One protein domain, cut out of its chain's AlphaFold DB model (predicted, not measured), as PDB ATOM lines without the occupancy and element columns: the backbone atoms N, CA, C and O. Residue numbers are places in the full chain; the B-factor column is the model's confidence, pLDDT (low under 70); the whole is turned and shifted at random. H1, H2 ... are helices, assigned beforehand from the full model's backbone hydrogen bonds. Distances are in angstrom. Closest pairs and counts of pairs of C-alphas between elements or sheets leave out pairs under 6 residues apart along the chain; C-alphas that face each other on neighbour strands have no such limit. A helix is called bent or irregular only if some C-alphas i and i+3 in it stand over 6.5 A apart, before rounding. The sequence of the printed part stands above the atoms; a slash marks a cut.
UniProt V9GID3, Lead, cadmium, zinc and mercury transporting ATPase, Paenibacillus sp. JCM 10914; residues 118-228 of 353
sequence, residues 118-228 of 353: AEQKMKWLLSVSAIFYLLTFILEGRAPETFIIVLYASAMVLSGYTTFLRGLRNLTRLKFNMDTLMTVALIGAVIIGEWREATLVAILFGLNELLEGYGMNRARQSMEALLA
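AT A GLANCE: This is residues 118 to 228 of the 353 residues of the protein "Lead, cadmium, zinc and mercury transporting ATPase" of Paenibacillus sp. JCM 10914 (UniProt V9GID3). A small bundle of three helical pieces, H1, H2a and residues 195 to 210 of H4, has a side frame folded off it: H2 turns a sharp corner, H2b leads away from the bundle, and H3 crosses H2b and runs back to the beginning of H4. H4, the longest helix, makes the long axis, and its residues 215 to 228 stick out as a bare arm. The printed part has 111 residues with four named helices, H1, H2, H3 and H4 in that order, and no named strand; the class is all helix. The whole is loose, with a radius of gyration of the C-alphas of 16.5 A, and flat, spanning 58 by 35 by 17 A.

HOW THE PARTS SIT: H4, residues 195 to 228, touches H2a, residues 145 to 159, with its residues 195 to 206 alone. They run the same way at a shallow tilt of 16 degrees, and their closest C-alphas, those of Met 156 and Thr 199, are 4.9 A apart. H1, residues 118 to 139, touches H4 at residues 199 to 210 alone, opposite ways at a shallow tilt of 25 degrees; the closest C-alphas, of Leu 126 and Gly 206, are 7.0 A apart. H1 and H2a form a helical hairpin at a shallow tilt of 19 degrees, with the closest C-alphas, of Ser 129 and Ala 155, 4.3 A apart. H1, H2a and H4 are a bundle, three helical pieces side by side. By its hydrogen bonds H2, residues 145 to 172, was assigned as one helix, but it is bent: C-alphas 159 and 162 are 8.7 A apart, and its arm H2b, residues 162 to 172, is about perpendicular to H2a at 87 degrees. H3, residues 178 to 192, touches H2b with residues 178 to 183 alone, about perpendicular at 87 degrees; the closest C-alphas, of Gly 167 and Thr 180, are 4.3 A apart. H3 and H4 form a second helical hairpin, at a shallow tilt of 16 degrees, where the C-alphas of Ala 189 and Ala 198 come closest, at 5.5 A. H2b and H4 are near each other, while H3 is apart from H1 and H2a. Every O i to N i+4 pair is within hydrogen-bond range in H2a, H2b, H3 and H4, and 17 of 18 are in H1.

IN THESE COORDINATES: H4 is 48.8 A long from C-alpha 195 at (13.612, -22.632, 44.316) to C-alpha 228 at (27.438, -65.415, 63.232). H1 is 31.5 A long and begins at C-alpha 118, (29.118, -41.339, 57.827). H3 measures 21.5 A, H2a 21.3 A and H2b 15.7 A.

THE WHOLE: The C-alphas farthest apart, of Pro 144 and Ala 228, are 58.3 A apart. The printed part has no cut, and its three links are tight. Residues 141 to 146 also stand free. The mean pLDDT of the printed part is 85.9; residues 118 to 119 and 224 to 228 are under 70.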
ATOM      1  N   ALA A 118      29.640 -41.701  59.148       63.62
ATOM      2  CA  ALA A 118      29.118 -41.339  57.827       63.62
ATOM      3  C   ALA A 118      27.578 -41.329  57.792       63.62
ATOM      4  O   ALA A 118      26.986 -40.345  57.348       63.62
ATOM      5  N   GLU A 119      26.927 -42.362  58.340       68.69
ATOM      6  CA  GLU A 119      25.461 -42.390  58.467       68.69
ATOM      7  C   GLU A 119      24.952 -41.289  59.409       68.69
ATOM      8  O   GLU A 119      23.976 -40.607  59.092       68.69
ATOM      9  N   GLN A 120      25.622 -41.077  60.551       76.56
ATOM     10  CA  GLN A 120      25.256 -40.022  61.504       76.56
ATOM     11  C   GLN A 120      25.379 -38.627  60.868       76.56
ATOM     12  O   GLN A 120      24.499 -37.787  61.052       76.56
ATOM     13  N   LYS A 121      26.440 -38.390  60.082       80.12
ATOM     14  CA  LYS A 121      26.654 -37.136  59.344       80.12
ATOM     15  C   LYS A 121      25.551 -36.892  58.319       80.12
ATOM     16  O   LYS A 121      25.037 -35.781  58.273       80.12
ATOM     17  N   MET A 122      25.152 -37.906  57.546       78.75
ATOM     18  CA  MET A 122      24.076 -37.766  56.554       78.75
ATOM     19  C   MET A 122      22.733 -37.431  57.218       78.75
ATOM     20  O   MET A 122      22.053 -36.498  56.801       78.75
ATOM     21  N   LYS A 123      22.384 -38.128  58.311       86.50
ATOM     22  CA  LYS A 123      21.176 -37.837  59.108       86.50
ATOM     23  C   LYS A 123      21.179 -36.409  59.651       86.50
ATOM     24  O   LYS A 123      20.151 -35.732  59.622       86.50
ATOM     25  N   TRP A 124      22.330 -35.957  60.145       88.31
ATOM     26  CA  TRP A 124      22.490 -34.606  60.670       88.31
ATOM     27  C   TRP A 124      22.346 -33.552  59.566       88.31
ATOM     28  O   TRP A 124      21.552 -32.631  59.721       88.31
ATOM     29  N   LEU A 125      23.026 -33.727  58.428       88.44
ATOM     30  CA  LEU A 125      22.934 -32.827  57.271       88.44
ATOM     31  C   LEU A 125      21.494 -32.683  56.766       88.44
ATOM     32  O   LEU A 125      21.038 -31.563  56.544       88.44
ATOM     33  N   LEU A 126      20.763 -33.797  56.670       89.94
ATOM     34  CA  LEU A 126      19.372 -33.800  56.216       89.94
ATOM     35  C   LEU A 126      18.413 -33.142  57.224       89.94
ATOM     36  O   LEU A 126      17.432 -32.499  56.853       89.94
ATOM     37  N   SER A 127      18.714 -33.268  58.517       91.62
ATOM     38  CA  SER A 127      17.964 -32.576  59.571       91.62
ATOM     39  C   SER A 127      18.203 -31.064  59.507       91.62
ATOM     40  O   SER A 127      17.260 -30.284  59.617       91.62
ATOM     41  N   VAL A 128      19.450 -30.638  59.277       92.81
ATOM     42  CA  VAL A 128      19.804 -29.217  59.130       92.81
ATOM     43  C   VAL A 128      19.156 -28.611  57.883       92.81
ATOM     44  O   VAL A 128      18.602 -27.516  57.972       92.81
ATOM     45  N   SER A 129      19.145 -29.315  56.746       92.12
ATOM     46  CA  SER A 129      18.462 -28.830  55.539       92.12
ATOM     47  C   SER A 129      16.952 -28.686  55.742       92.12
ATOM     48  O   SER A 129      16.373 -27.702  55.286       92.12
ATOM     49  N   ALA A 130      16.315 -29.610  56.470       92.12
ATOM     50  CA  ALA A 130      14.897 -29.505  56.813       92.12
ATOM     51  C   ALA A 130      14.606 -28.294  57.719       92.12
ATOM     52  O   ALA A 130      13.612 -27.598  57.512       92.12
ATOM     53  N   ILE A 131      15.491 -27.999  58.680       93.31
ATOM     54  CA  ILE A 131      15.383 -26.801  59.528       93.31
ATOM     55  C   ILE A 131      15.522 -25.530  58.688       93.31
ATOM     56  O   ILE A 131      14.727 -24.610  58.855       93.31
ATOM     57  N   PHE A 132      16.494 -25.471  57.773       92.12
ATOM     58  CA  PHE A 132      16.671 -24.315  56.889       92.12
ATOM     59  C   PHE A 132      15.459 -24.114  55.981       92.12
ATOM     60  O   PHE A 132      14.985 -22.989  55.845       92.12
ATOM     61  N   TYR A 133      14.905 -25.196  55.430       92.69
ATOM     62  CA  TYR A 133      13.665 -25.140  54.664       92.69
ATOM     63  C   TYR A 133      12.505 -24.598  55.513       92.69
ATOM     64  O   TYR A 133      11.832 -23.659  55.103       92.69
ATOM     65  N   LEU A 134      12.305 -25.095  56.735       92.88
ATOM     66  CA  LEU A 134      11.247 -24.599  57.624       92.88
ATOM     67  C   LEU A 134      11.466 -23.130  58.032       92.88
ATOM     68  O   LEU A 134      10.512 -22.362  58.143       92.88
ATOM     69  N   LEU A 135      12.726 -22.717  58.186       91.75
ATOM     70  CA  LEU A 135      13.103 -21.339  58.484       91.75
ATOM     71  C   LEU A 135      12.755 -20.383  57.329       91.75
ATOM     72  O   LEU A 135      12.341 -19.257  57.602       91.75
ATOM     73  N   THR A 136      12.844 -20.822  56.063       89.75
ATOM     74  CA  THR A 136      12.403 -20.000  54.916       89.75
ATOM     75  C   THR A 136      10.927 -19.626  55.023       89.75
ATOM     76  O   THR A 136      10.599 -18.460  54.843       89.75
ATOM     77  N   PHE A 137      10.063 -20.561  55.430       88.56
ATOM     78  CA  PHE A 137       8.621 -20.330  55.586       88.56
ATOM     79  C   PHE A 137       8.303 -19.285  56.672       88.56
ATOM     80  O   PHE A 137       7.349 -18.522  56.563       88.56
ATOM     81  N   ILE A 138       9.120 -19.217  57.729       89.31
ATOM     82  CA  ILE A 138       8.961 -18.232  58.817       89.31
ATOM     83  C   ILE A 138       9.444 -16.838  58.386       89.31
ATOM     84  O   ILE A 138       8.897 -15.816  58.817       89.31
ATOM     85  N   LEU A 139      10.495 -16.790  57.570       89.00
ATOM     86  CA  LEU A 139      11.113 -15.557  57.079       89.00
ATOM     87  C   LEU A 139      10.442 -15.005  55.816       89.00
ATOM     88  O   LEU A 139      10.732 -13.868  55.433       89.00
ATOM     89  N   GLU A 140       9.555 -15.778  55.191       84.06
ATOM     90  CA  GLU A 140       8.786 -15.369  54.021       84.06
ATOM     91  C   GLU A 140       7.993 -14.090  54.348       84.06
ATOM     92  O   GLU A 140       7.256 -14.012  55.333       84.06
ATOM     93  N   GLY A 141       8.244 -13.024  53.581       83.44
ATOM     94  CA  GLY A 141       7.675 -11.690  53.807       83.44
ATOM     95  C   GLY A 141       8.368 -10.817  54.869       83.44
ATOM     96  O   GLY A 141       7.970  -9.666  55.040       83.44
ATOM     97  N   ARG A 142       9.400 -11.310  55.575       88.56
ATOM     98  CA  ARG A 142      10.179 -10.531  56.570       88.56
ATOM     99  C   ARG A 142      11.621 -10.245  56.155       88.56
ATOM    100  O   ARG A 142      12.205  -9.274  56.629       88.56
ATOM    101  N   ALA A 143      12.202 -11.100  55.319       90.12
ATOM    102  CA  ALA A 143      13.576 -10.991  54.841       90.12
ATOM    103  C   ALA A 143      13.620 -10.588  53.353       90.12
ATOM    104  O   ALA A 143      12.663 -10.857  52.626       90.12
ATOM    105  N   PRO A 144      14.719  -9.973  52.876       91.25
ATOM    106  CA  PRO A 144      14.896  -9.694  51.452       91.25
ATOM    107  C   PRO A 144      14.908 -10.991  50.631       91.25
ATOM    108  O   PRO A 144      15.469 -12.000  51.064       91.25
ATOM    109  N   GLU A 145      14.349 -10.952  49.419       86.38
ATOM    110  CA  GLU A 145      14.194 -12.135  48.555       86.38
ATOM    111  C   GLU A 145      15.522 -12.857  48.285       86.38
ATOM    112  O   GLU A 145      15.588 -14.084  48.312       86.38
ATOM    113  N   THR A 146      16.619 -12.108  48.130       89.88
ATOM    114  CA  THR A 146      17.963 -12.674  47.949       89.88
ATOM    115  C   THR A 146      18.377 -13.570  49.117       89.88
ATOM    116  O   THR A 146      18.991 -14.613  48.905       89.88
ATOM    117  N   PHE A 147      18.023 -13.199  50.351       91.25
ATOM    118  CA  PHE A 147      18.352 -13.995  51.533       91.25
ATOM    119  C   PHE A 147      17.583 -15.321  51.547       91.25
ATOM    120  O   PHE A 147      18.157 -16.362  51.861       91.25
ATOM    121  N   ILE A 148      16.310 -15.300  51.141       90.06
ATOM    122  CA  ILE A 148      15.466 -16.498  51.047       90.06
ATOM    123  C   ILE A 148      16.003 -17.454  49.972       90.06
ATOM    124  O   ILE A 148      16.130 -18.651  50.227       90.06
ATOM    125  N   ILE A 149      16.395 -16.933  48.804       90.12
ATOM    126  CA  ILE A 149      16.982 -17.736  47.716       90.12
ATOM    127  C   ILE A 149      18.289 -18.400  48.165       90.12
ATOM    128  O   ILE A 149      18.484 -19.594  47.938       90.12
ATOM    129  N   VAL A 150      19.173 -17.661  48.844       92.38
ATOM    130  CA  VAL A 150      20.423 -18.220  49.391       92.38
ATOM    131  C   VAL A 150      20.128 -19.318  50.415       92.38
ATOM    132  O   VAL A 150      20.796 -20.355  50.418       92.38
ATOM    133  N   LEU A 151      19.104 -19.132  51.250       91.75
ATOM    134  CA  LEU A 151      18.704 -20.125  52.238       91.75
ATOM    135  C   LEU A 151      18.161 -21.402  51.568       91.75
ATOM    136  O   LEU A 151      18.614 -22.494  51.920       91.75
ATOM    137  N   TYR A 152      17.310 -21.287  50.541       91.56
ATOM    138  CA  TYR A 152      16.867 -22.429  49.726       91.56
ATOM    139  C   TYR A 152      18.034 -23.148  49.044       91.56
ATOM    140  O   TYR A 152      18.163 -24.368  49.159       91.56
ATOM    141  N   ALA A 153      18.932 -22.401  48.401       90.94
ATOM    142  CA  ALA A 153      20.110 -22.968  47.753       90.94
ATOM    143  C   ALA A 153      20.994 -23.732  48.756       90.94
ATOM    144  O   ALA A 153      21.441 -24.843  48.473       90.94
ATOM    145  N   SER A 154      21.197 -23.185  49.960       91.25
ATOM    146  CA  SER A 154      21.971 -23.857  51.008       91.25
ATOM    147  C   SER A 154      21.299 -25.142  51.510       91.25
ATOM    148  O   SER A 154      21.974 -26.163  51.648       91.25
ATOM    149  N   ALA A 155      19.976 -25.136  51.709       91.81
ATOM    150  CA  ALA A 155      19.216 -26.317  52.115       91.81
ATOM    151  C   ALA A 155      19.263 -27.417  51.042       91.81
ATOM    152  O   ALA A 155      19.492 -28.586  51.363       91.81
ATOM    153  N   MET A 156      19.123 -27.038  49.770       89.69
ATOM    154  CA  MET A 156      19.234 -27.949  48.629       89.69
ATOM    155  C   MET A 156      20.616 -28.608  48.566       89.69
ATOM    156  O   MET A 156      20.713 -29.829  48.428       89.69
ATOM    157  N   VAL A 157      21.689 -27.822  48.716       89.31
ATOM    158  CA  VAL A 157      23.062 -28.346  48.722       89.31
ATOM    159  C   VAL A 157      23.272 -29.285  49.908       89.31
ATOM    160  O   VAL A 157      23.739 -30.405  49.715       89.31
ATOM    161  N   LEU A 158      22.889 -28.886  51.123       89.44
ATOM    162  CA  LEU A 158      23.083 -29.699  52.329       89.44
ATOM    163  C   LEU A 158      22.366 -31.051  52.263       89.44
ATOM    164  O   LEU A 158      22.915 -32.052  52.720       89.44
ATOM    165  N   SER A 159      21.174 -31.091  51.668       85.38
ATOM    166  CA  SER A 159      20.370 -32.310  51.623       85.38
ATOM    167  C   SER A 159      20.877 -33.372  50.643       85.38
ATOM    168  O   SER A 159      20.526 -34.540  50.794       85.38
ATOM    169  N   GLY A 160      21.627 -32.985  49.607       77.12
ATOM    170  CA  GLY A 160      21.850 -33.866  48.456       77.12
ATOM    171  C   GLY A 160      23.169 -33.672  47.722       77.12
ATOM    172  O   GLY A 160      23.307 -34.189  46.613       77.12
ATOM    173  N   TYR A 161      24.145 -32.955  48.298       83.44
ATOM    174  CA  TYR A 161      25.399 -32.627  47.604       83.44
ATOM    175  C   TYR A 161      26.087 -33.877  47.022       83.44
ATOM    176  O   TYR A 161      26.491 -33.877  45.862       83.44
ATOM    177  N   THR A 162      26.162 -34.980  47.777       78.38
ATOM    178  CA  THR A 162      26.814 -36.212  47.301       78.38
ATOM    179  C   THR A 162      26.120 -36.807  46.083       78.38
ATOM    180  O   THR A 162      26.781 -37.317  45.180       78.38
ATOM    181  N   THR A 163      24.794 -36.753  46.072       79.06
ATOM    182  CA  THR A 163      23.926 -37.376  45.068       79.06
ATOM    183  C   THR A 163      23.918 -36.532  43.803       79.06
ATOM    184  O   THR A 163      24.096 -37.057  42.706       79.06
ATOM    185  N   PHE A 164      23.873 -35.208  43.961       82.12
ATOM    186  CA  PHE A 164      24.042 -34.253  42.871       82.12
ATOM    187  C   PHE A 164      25.406 -34.402  42.179       82.12
ATOM    188  O   PHE A 164      25.469 -34.503  40.956       82.12
ATOM    189  N   LEU A 165      26.511 -34.491  42.933       81.75
ATOM    190  CA  LEU A 165      27.838 -34.702  42.335       81.75
ATOM    191  C   LEU A 165      27.961 -36.062  41.631       81.75
ATOM    192  O   LEU A 165      28.605 -36.146  40.579       81.75
ATOM    193  N   ARG A 166      27.359 -37.122  42.190       79.62
ATOM    194  CA  ARG A 166      27.293 -38.446  41.547       79.62
ATOM    195  C   ARG A 166      26.530 -38.375  40.225       79.62
ATOM    196  O   ARG A 166      27.066 -38.786  39.195       79.62
ATOM    197  N   GLY A 167      25.336 -37.790  40.230       82.81
ATOM    198  CA  GLY A 167      24.514 -37.634  39.035       82.81
ATOM    199  C   GLY A 167      25.152 -36.733  37.978       82.81
ATOM    200  O   GLY A 167      25.164 -37.101  36.805       82.81
ATOM    201  N   LEU A 168      25.796 -35.630  38.370       85.00
ATOM    202  CA  LEU A 168      26.522 -34.751  37.447       85.00
ATOM    203  C   LEU A 168      27.687 -35.483  36.766       85.00
ATOM    204  O   LEU A 168      27.869 -35.394  35.551       85.00
ATOM    205  N   ARG A 169      28.449 -36.283  37.521       83.12
ATOM    206  CA  ARG A 169      29.515 -37.120  36.951       83.12
ATOM    207  C   ARG A 169      28.952 -38.182  36.005       83.12
ATOM    208  O   ARG A 169      29.513 -38.394  34.929       83.12
ATOM    209  N   ASN A 170      27.852 -38.832  36.373       83.50
ATOM    210  CA  ASN A 170      27.199 -39.834  35.530       83.50
ATOM    211  C   ASN A 170      26.656 -39.226  34.232       83.50
ATOM    212  O   ASN A 170      26.827 -39.827  33.169       83.50
ATOM    213  N   LEU A 171      26.123 -38.004  34.301       86.38
ATOM    214  CA  LEU A 171      25.684 -37.234  33.142       86.38
ATOM    215  C   LEU A 171      26.844 -36.976  32.169       86.38
ATOM    216  O   LEU A 171      26.719 -37.272  30.984       86.38
ATOM    217  N   THR A 172      28.008 -36.533  32.665       85.94
ATOM    218  CA  THR A 172      29.197 -36.312  31.809       85.94
ATOM    219  C   THR A 172      29.739 -37.592  31.165       85.94
ATOM    220  O   THR A 172      30.389 -37.536  30.125       85.94
ATOM    221  N   ARG A 173      29.466 -38.759  31.763       83.44
ATOM    222  CA  ARG A 173      29.869 -40.079  31.251       83.44
ATOM    223  C   ARG A 173      28.771 -40.767  30.429       83.44
ATOM    224  O   ARG A 173      28.941 -41.940  30.099       83.44
ATOM    225  N   LEU A 174      27.661 -40.077  30.133       84.44
ATOM    226  CA  LEU A 174      26.488 -40.612  29.422       84.44
ATOM    227  C   LEU A 174      25.942 -41.915  30.040       84.44
ATOM    228  O   LEU A 174      25.438 -42.798  29.346       84.44
ATOM    229  N   LYS A 175      26.037 -42.038  31.370       80.88
ATOM    230  CA  LYS A 175      25.409 -43.120  32.132       80.88
ATOM    231  C   LYS A 175      24.041 -42.659  32.632       80.88
ATOM    232  O   LYS A 175      23.943 -41.763  33.472       80.88
ATOM    233  N   PHE A 176      22.988 -43.291  32.125       83.88
ATOM    234  CA  PHE A 176      21.610 -43.003  32.515       83.88
ATOM    235  C   PHE A 176      21.210 -43.851  33.724       83.88
ATOM    236  O   PHE A 176      20.752 -44.980  33.576       83.88
ATOM    237  N   ASN A 177      21.397 -43.285  34.918       83.88
ATOM    238  CA  ASN A 177      20.976 -43.867  36.192       83.88
ATOM    239  C   ASN A 177      19.904 -42.980  36.857       83.88
ATOM    240  O   ASN A 177      19.629 -41.868  36.398       83.88
ATOM    241  N   MET A 178      19.329 -43.450  37.969       85.06
ATOM    242  CA  MET A 178      18.369 -42.682  38.777       85.06
ATOM    243  C   MET A 178      18.945 -41.324  39.223       85.06
ATOM    244  O   MET A 178      18.281 -40.300  39.067       85.06
ATOM    245  N   ASP A 179      20.213 -41.292  39.651       84.38
ATOM    246  CA  ASP A 179      20.918 -40.065  40.063       84.38
ATOM    247  C   ASP A 179      20.992 -39.013  38.941       84.38
ATOM    248  O   ASP A 179      20.930 -37.805  39.187       84.38
ATOM    249  N   THR A 180      21.123 -39.466  37.690       87.88
ATOM    250  CA  THR A 180      21.212 -38.597  36.511       87.88
ATOM    251  C   THR A 180      19.873 -37.909  36.251       87.88
ATOM    252  O   THR A 180      19.841 -36.696  36.048       87.88
ATOM    253  N   LEU A 181      18.764 -38.658  36.314       89.31
ATOM    254  CA  LEU A 181      17.411 -38.106  36.170       89.31
ATOM    255  C   LEU A 181      17.107 -37.084  37.273       89.31
ATOM    256  O   LEU A 181      16.618 -35.995  36.977       89.31
ATOM    257  N   MET A 182      17.466 -37.402  38.520       88.88
ATOM    258  CA  MET A 182      17.311 -36.493  39.659       88.88
ATOM    259  C   MET A 182      18.111 -35.195  39.469       88.88
ATOM    260  O   MET A 182      17.592 -34.105  39.698       88.88
ATOM    261  N   THR A 183      19.359 -35.294  39.003       89.25
ATOM    262  CA  THR A 183      20.222 -34.123  38.772       89.25
ATOM    263  C   THR A 183      19.666 -33.215  37.677       89.25
ATOM    264  O   THR A 183      19.616 -32.000  37.858       89.25
ATOM    265  N   VAL A 184      19.200 -33.787  36.562       91.25
ATOM    266  CA  VAL A 184      18.576 -33.018  35.472       91.25
ATOM    267  C   VAL A 184      17.296 -32.329  35.948       91.25
ATOM    268  O   VAL A 184      17.097 -31.154  35.644       91.25
ATOM    269  N   ALA A 185      16.461 -33.018  36.732       90.31
ATOM    270  CA  ALA A 185      15.241 -32.442  37.293       90.31
ATOM    271  C   ALA A 185      15.533 -31.248  38.221       90.31
ATOM    272  O   ALA A 185      14.892 -30.206  38.094       90.31
ATOM    273  N   LEU A 186      16.533 -31.367  39.103       90.56
ATOM    274  CA  LEU A 186      16.936 -30.277  39.999       90.56
ATOM    275  C   LEU A 186      17.497 -29.075  39.233       90.56
ATOM    276  O   LEU A 186      17.107 -27.944  39.513       90.56
ATOM    277  N   ILE A 187      18.362 -29.306  38.238       91.38
ATOM    278  CA  ILE A 187      18.886 -28.231  37.381       91.38
ATOM    279  C   ILE A 187      17.736 -27.531  36.646       91.38
ATOM    280  O   ILE A 187      17.686 -26.304  36.619       91.38
ATOM    281  N   GLY A 188      16.789 -28.295  36.094       93.12
ATOM    282  CA  GLY A 188      15.614 -27.748  35.418       93.12
ATOM    283  C   GLY A 188      14.761 -26.870  36.335       93.12
ATOM    284  O   GLY A 188      14.417 -25.752  35.961       93.12
ATOM    285  N   ALA A 189      14.476 -27.329  37.555       91.75
ATOM    286  CA  ALA A 189      13.690 -26.568  38.525       91.75
ATOM    287  C   ALA A 189      14.387 -25.261  38.952       91.75
ATOM    288  O   ALA A 189      13.738 -24.222  39.067       91.75
ATOM    289  N   VAL A 190      15.717 -25.291  39.102       90.94
ATOM    290  CA  VAL A 190      16.526 -24.093  39.379       90.94
ATOM    291  C   VAL A 190      16.500 -23.107  38.205       90.94
ATOM    292  O   VAL A 190      16.362 -21.908  38.432       90.94
ATOM    293  N   ILE A 191      16.575 -23.586  36.956       94.81
ATOM    294  CA  ILE A 191      16.503 -22.733  35.753       94.81
ATOM    295  C   ILE A 191      15.139 -22.037  35.632       94.81
ATOM    296  O   ILE A 191      15.082 -20.881  35.223       94.81
ATOM    297  N   ILE A 192      14.052 -22.722  35.998       94.12
ATOM    298  CA  ILE A 192      12.688 -22.160  35.977       94.12
ATOM    299  C   ILE A 192      12.488 -21.131  37.111       94.12
ATOM    300  O   ILE A 192      11.573 -20.317  37.047       94.12
ATOM    301  N   GLY A 193      13.369 -21.110  38.120       91.19
ATOM    302  CA  GLY A 193      13.287 -20.200  39.266       91.19
ATOM    303  C   GLY A 193      12.411 -20.716  40.412       91.19
ATOM    304  O   GLY A 193      12.178 -19.994  41.379       91.19
ATOM    305  N   GLU A 194      11.969 -21.974  40.352       93.25
ATOM    306  CA  GLU A 194      11.125 -22.612  41.371       93.25
ATOM    307  C   GLU A 194      11.975 -23.170  42.526       93.25
ATOM    308  O   GLU A 194      12.036 -24.376  42.781       93.25
ATOM    309  N   TRP A 195      12.671 -22.278  43.242       91.31
ATOM    310  CA  TRP A 195      13.612 -22.632  44.316       91.31
ATOM    311  C   TRP A 195      12.964 -23.419  45.460       91.31
ATOM    312  O   TRP A 195      13.591 -24.323  46.023       91.31
ATOM    313  N   ARG A 196      11.706 -23.099  45.788       91.94
ATOM    314  CA  ARG A 196      10.939 -23.775  46.842       91.94
ATOM    315  C   ARG A 196      10.687 -25.238  46.486       91.94
ATOM    316  O   ARG A 196      11.073 -26.123  47.251       91.94
ATOM    317  N   GLU A 197      10.116 -25.486  45.310       91.94
ATOM    318  CA  GLU A 197       9.801 -26.839  44.841       91.94
ATOM    319  C   GLU A 197      11.076 -27.658  44.625       91.94
ATOM    320  O   GLU A 197      11.166 -28.808  45.056       91.94
ATOM    321  N   ALA A 198      12.113 -27.045  44.046       91.44
ATOM    322  CA  ALA A 198      13.404 -27.693  43.851       91.44
ATOM    323  C   ALA A 198      14.025 -28.151  45.183       91.44
ATOM    324  O   ALA A 198      14.545 -29.265  45.283       91.44
ATOM    325  N   THR A 199      13.953 -27.311  46.221       92.25
ATOM    326  CA  THR A 199      14.490 -27.640  47.550       92.25
ATOM    327  C   THR A 199      13.691 -28.757  48.212       92.25
ATOM    328  O   THR A 199      14.284 -29.688  48.758       92.25
ATOM    329  N   LEU A 200      12.357 -28.709  48.131       92.38
ATOM    330  CA  LEU A 200      11.491 -29.760  48.665       92.38
ATOM    331  C   LEU A 200      11.795 -31.113  48.014       92.38
ATOM    332  O   LEU A 200      11.991 -32.111  48.710       92.38
ATOM    333  N   VAL A 201      11.892 -31.139  46.683       91.44
ATOM    334  CA  VAL A 201      12.235 -32.345  45.924       91.44
ATOM    335  C   VAL A 201      13.616 -32.871  46.334       91.44
ATOM    336  O   VAL A 201      13.750 -34.067  46.596       91.44
ATOM    337  N   ALA A 202      14.626 -32.004  46.472       90.88
ATOM    338  CA  ALA A 202      15.960 -32.402  46.933       90.88
ATOM    339  C   ALA A 202      15.941 -33.041  48.335       90.88
ATOM    340  O   ALA A 202      16.590 -34.070  48.546       90.88
ATOM    341  N   ILE A 203      15.159 -32.480  49.266       91.75
ATOM    342  CA  ILE A 203      14.993 -33.015  50.625       91.75
ATOM    343  C   ILE A 203      14.328 -34.389  50.616       91.75
ATOM    344  O   ILE A 203      14.815 -35.316  51.268       91.75
ATOM    345  N   LEU A 204      13.247 -34.548  49.852       91.94
ATOM    346  CA  LEU A 204      12.547 -35.829  49.735       91.94
ATOM    347  C   LEU A 204      13.440 -36.918  49.134       91.94
ATOM    348  O   LEU A 204      13.428 -38.054  49.606       91.94
ATOM    349  N   PHE A 205      14.257 -36.583  48.135       89.06
ATOM    350  CA  PHE A 205      15.215 -37.535  47.579       89.06
ATOM    351  C   PHE A 205      16.315 -37.919  48.567       89.06
ATOM    352  O   PHE A 205      16.597 -39.109  48.711       89.06
ATOM    353  N   GLY A 206      16.900 -36.952  49.282       88.88
ATOM    354  CA  GLY A 206      17.878 -37.257  50.327       88.88
ATOM    355  C   GLY A 206      17.286 -38.164  51.414       88.88
ATOM    356  O   GLY A 206      17.946 -39.089  51.893       88.88
ATOM    357  N   LEU A 207      16.013 -37.946  51.771       90.75
ATOM    358  CA  LEU A 207      15.298 -38.780  52.735       90.75
ATOM    359  C   LEU A 207      15.104 -40.204  52.202       90.75
ATOM    360  O   LEU A 207      15.322 -41.165  52.940       90.75
ATOM    361  N   ASN A 208      14.733 -40.349  50.929       89.94
ATOM    362  CA  ASN A 208      14.593 -41.656  50.287       89.94
ATOM    363  C   ASN A 208      15.919 -42.430  50.283       89.94
ATOM    364  O   ASN A 208      15.926 -43.604  50.651       89.94
ATOM    365  N   GLU A 209      17.039 -41.781  49.952       83.56
ATOM    366  CA  GLU A 209      18.370 -42.412  49.970       83.56
ATOM    367  C   GLU A 209      18.769 -42.845  51.392       83.56
ATOM    368  O   GLU A 209      19.299 -43.942  51.598       83.56
ATOM    369  N   LEU A 210      18.444 -42.030  52.401       85.50
ATOM    370  CA  LEU A 210      18.659 -42.383  53.804       85.50
ATOM    371  C   LEU A 210      17.839 -43.617  54.221       85.50
ATOM    372  O   LEU A 210      18.359 -44.499  54.911       85.50
ATOM    373  N   LEU A 211      16.566 -43.683  53.822       87.94
ATOM    374  CA  LEU A 211      15.684 -44.812  54.127       87.94
ATOM    375  C   LEU A 211      16.119 -46.089  53.404       87.94
ATOM    376  O   LEU A 211      16.107 -47.162  54.011       87.94
ATOM    377  N   GLU A 212      16.545 -45.977  52.146       84.75
ATOM    378  CA  GLU A 212      17.093 -47.092  51.375       84.75
ATOM    379  C   GLU A 212      18.352 -47.654  52.049       84.75
ATOM    380  O   GLU A 212      18.428 -48.858  52.319       84.75
ATOM    381  N   GLY A 213      19.300 -46.780  52.406       81.62
ATOM    382  CA  GLY A 213      20.517 -47.165  53.119       81.62
ATOM    383  C   GLY A 213      20.218 -47.840  54.459       81.62
ATOM    384  O   GLY A 213      20.758 -48.910  54.754       81.62
ATOM    385  N   TYR A 214      19.293 -47.279  55.245       84.56
ATOM    386  CA  TYR A 214      18.873 -47.861  56.522       84.56
ATOM    387  C   TYR A 214      18.220 -49.241  56.354       84.56
ATOM    388  O   TYR A 214      18.557 -50.183  57.079       84.56
ATOM    389  N   GLY A 215      17.311 -49.384  55.385       84.56
ATOM    390  CA  GLY A 215      16.644 -50.652  55.089       84.56
ATOM    391  C   GLY A 215      17.637 -51.736  54.675       84.56
ATOM    392  O   GLY A 215      17.586 -52.861  55.182       84.56
ATOM    393  N   MET A 216      18.594 -51.380  53.818       80.94
ATOM    394  CA  MET A 216      19.622 -52.301  53.344       80.94
ATOM    395  C   MET A 216      20.594 -52.709  54.461       80.94
ATOM    396  O   MET A 216      20.890 -53.898  54.618       80.94
ATOM    397  N   ASN A 217      21.033 -51.760  55.295       78.31
ATOM    398  CA  ASN A 217      21.901 -52.041  56.441       78.31
ATOM    399  C   ASN A 217      21.206 -52.979  57.448       78.31
ATOM    400  O   ASN A 217      21.786 -53.977  57.884       78.31
ATOM    401  N   ARG A 218      19.920 -52.748  57.746       81.62
ATOM    402  CA  ARG A 218      19.122 -53.629  58.617       81.62
ATOM    403  C   ARG A 218      18.964 -55.044  58.045       81.62
ATOM    404  O   ARG A 218      19.073 -56.028  58.785       81.62
ATOM    405  N   ALA A 219      18.727 -55.165  56.738       79.56
ATOM    406  CA  ALA A 219      18.651 -56.462  56.068       79.56
ATOM    407  C   ALA A 219      19.988 -57.215  56.166       79.56
ATOM    408  O   ALA A 219      20.021 -58.399  56.514       79.56
ATOM    409  N   ARG A 220      21.101 -56.510  55.944       75.94
ATOM    410  CA  ARG A 220      22.451 -57.061  56.073       75.94
ATOM    411  C   ARG A 220      22.752 -57.537  57.492       75.94
ATOM    412  O   ARG A 220      23.194 -58.671  57.650       75.94
ATOM    413  N   GLN A 221      22.478 -56.723  58.511       77.00
ATOM    414  CA  GLN A 221      22.690 -57.098  59.916       77.00
ATOM    415  C   GLN A 221      21.926 -58.374  60.288       77.00
ATOM    416  O   GLN A 221      22.455 -59.240  60.980       77.00
ATOM    417  N   SER A 222      20.709 -58.531  59.763       77.62
ATOM    418  CA  SER A 222      19.904 -59.737  59.977       77.62
ATOM    419  C   SER A 222      20.553 -60.974  59.343       77.62
ATOM    420  O   SER A 222      20.600 -62.036  59.960       77.62
ATOM    421  N   MET A 223      21.115 -60.845  58.135       73.50
ATOM    422  CA  MET A 223      21.877 -61.931  57.506       73.50
ATOM    423  C   MET A 223      23.180 -62.239  58.255       73.50
ATOM    424  O   MET A 223      23.519 -63.408  58.436       73.50
ATOM    425  N   GLU A 224      23.907 -61.214  58.707       69.44
ATOM    426  CA  GLU A 224      25.143 -61.385  59.477       69.44
ATOM    427  C   GLU A 224      24.881 -62.092  60.812       69.44
ATOM    428  O   GLU A 224      25.644 -62.987  61.171       69.44
ATOM    429  N   ALA A 225      23.783 -61.778  61.507       69.50
ATOM    430  CA  ALA A 225      23.387 -62.459  62.742       69.50
ATOM    431  C   ALA A 225      23.132 -63.962  62.528       69.50
ATOM    432  O   ALA A 225      23.556 -64.788  63.338       69.50
ATOM    433  N   LEU A 226      22.508 -64.336  61.404       66.06
ATOM    434  CA  LEU A 226      22.300 -65.742  61.040       66.06
ATOM    435  C   LEU A 226      23.621 -66.468  60.740       66.06
ATOM    436  O   LEU A 226      23.778 -67.635  61.097       66.06
ATOM    437  N   LEU A 227      24.583 -65.787  60.109       63.59
ATOM    438  CA  LEU A 227      25.907 -66.347  59.809       63.59
ATOM    439  C   LEU A 227      26.819 -66.404  61.045       63.59
ATOM    440  O   LEU A 227      27.631 -67.320  61.166       63.59
ATOM    441  N   ALA A 228      26.674 -65.466  61.985       58.97
ATOM    442  CA  ALA A 228      27.438 -65.415  63.232       58.97
ATOM    443  C   ALA A 228      27.068 -66.534  64.223       58.97
ATOM    444  O   ALA A 228      27.846 -66.821  65.127       58.97
TER     445      ALA A 228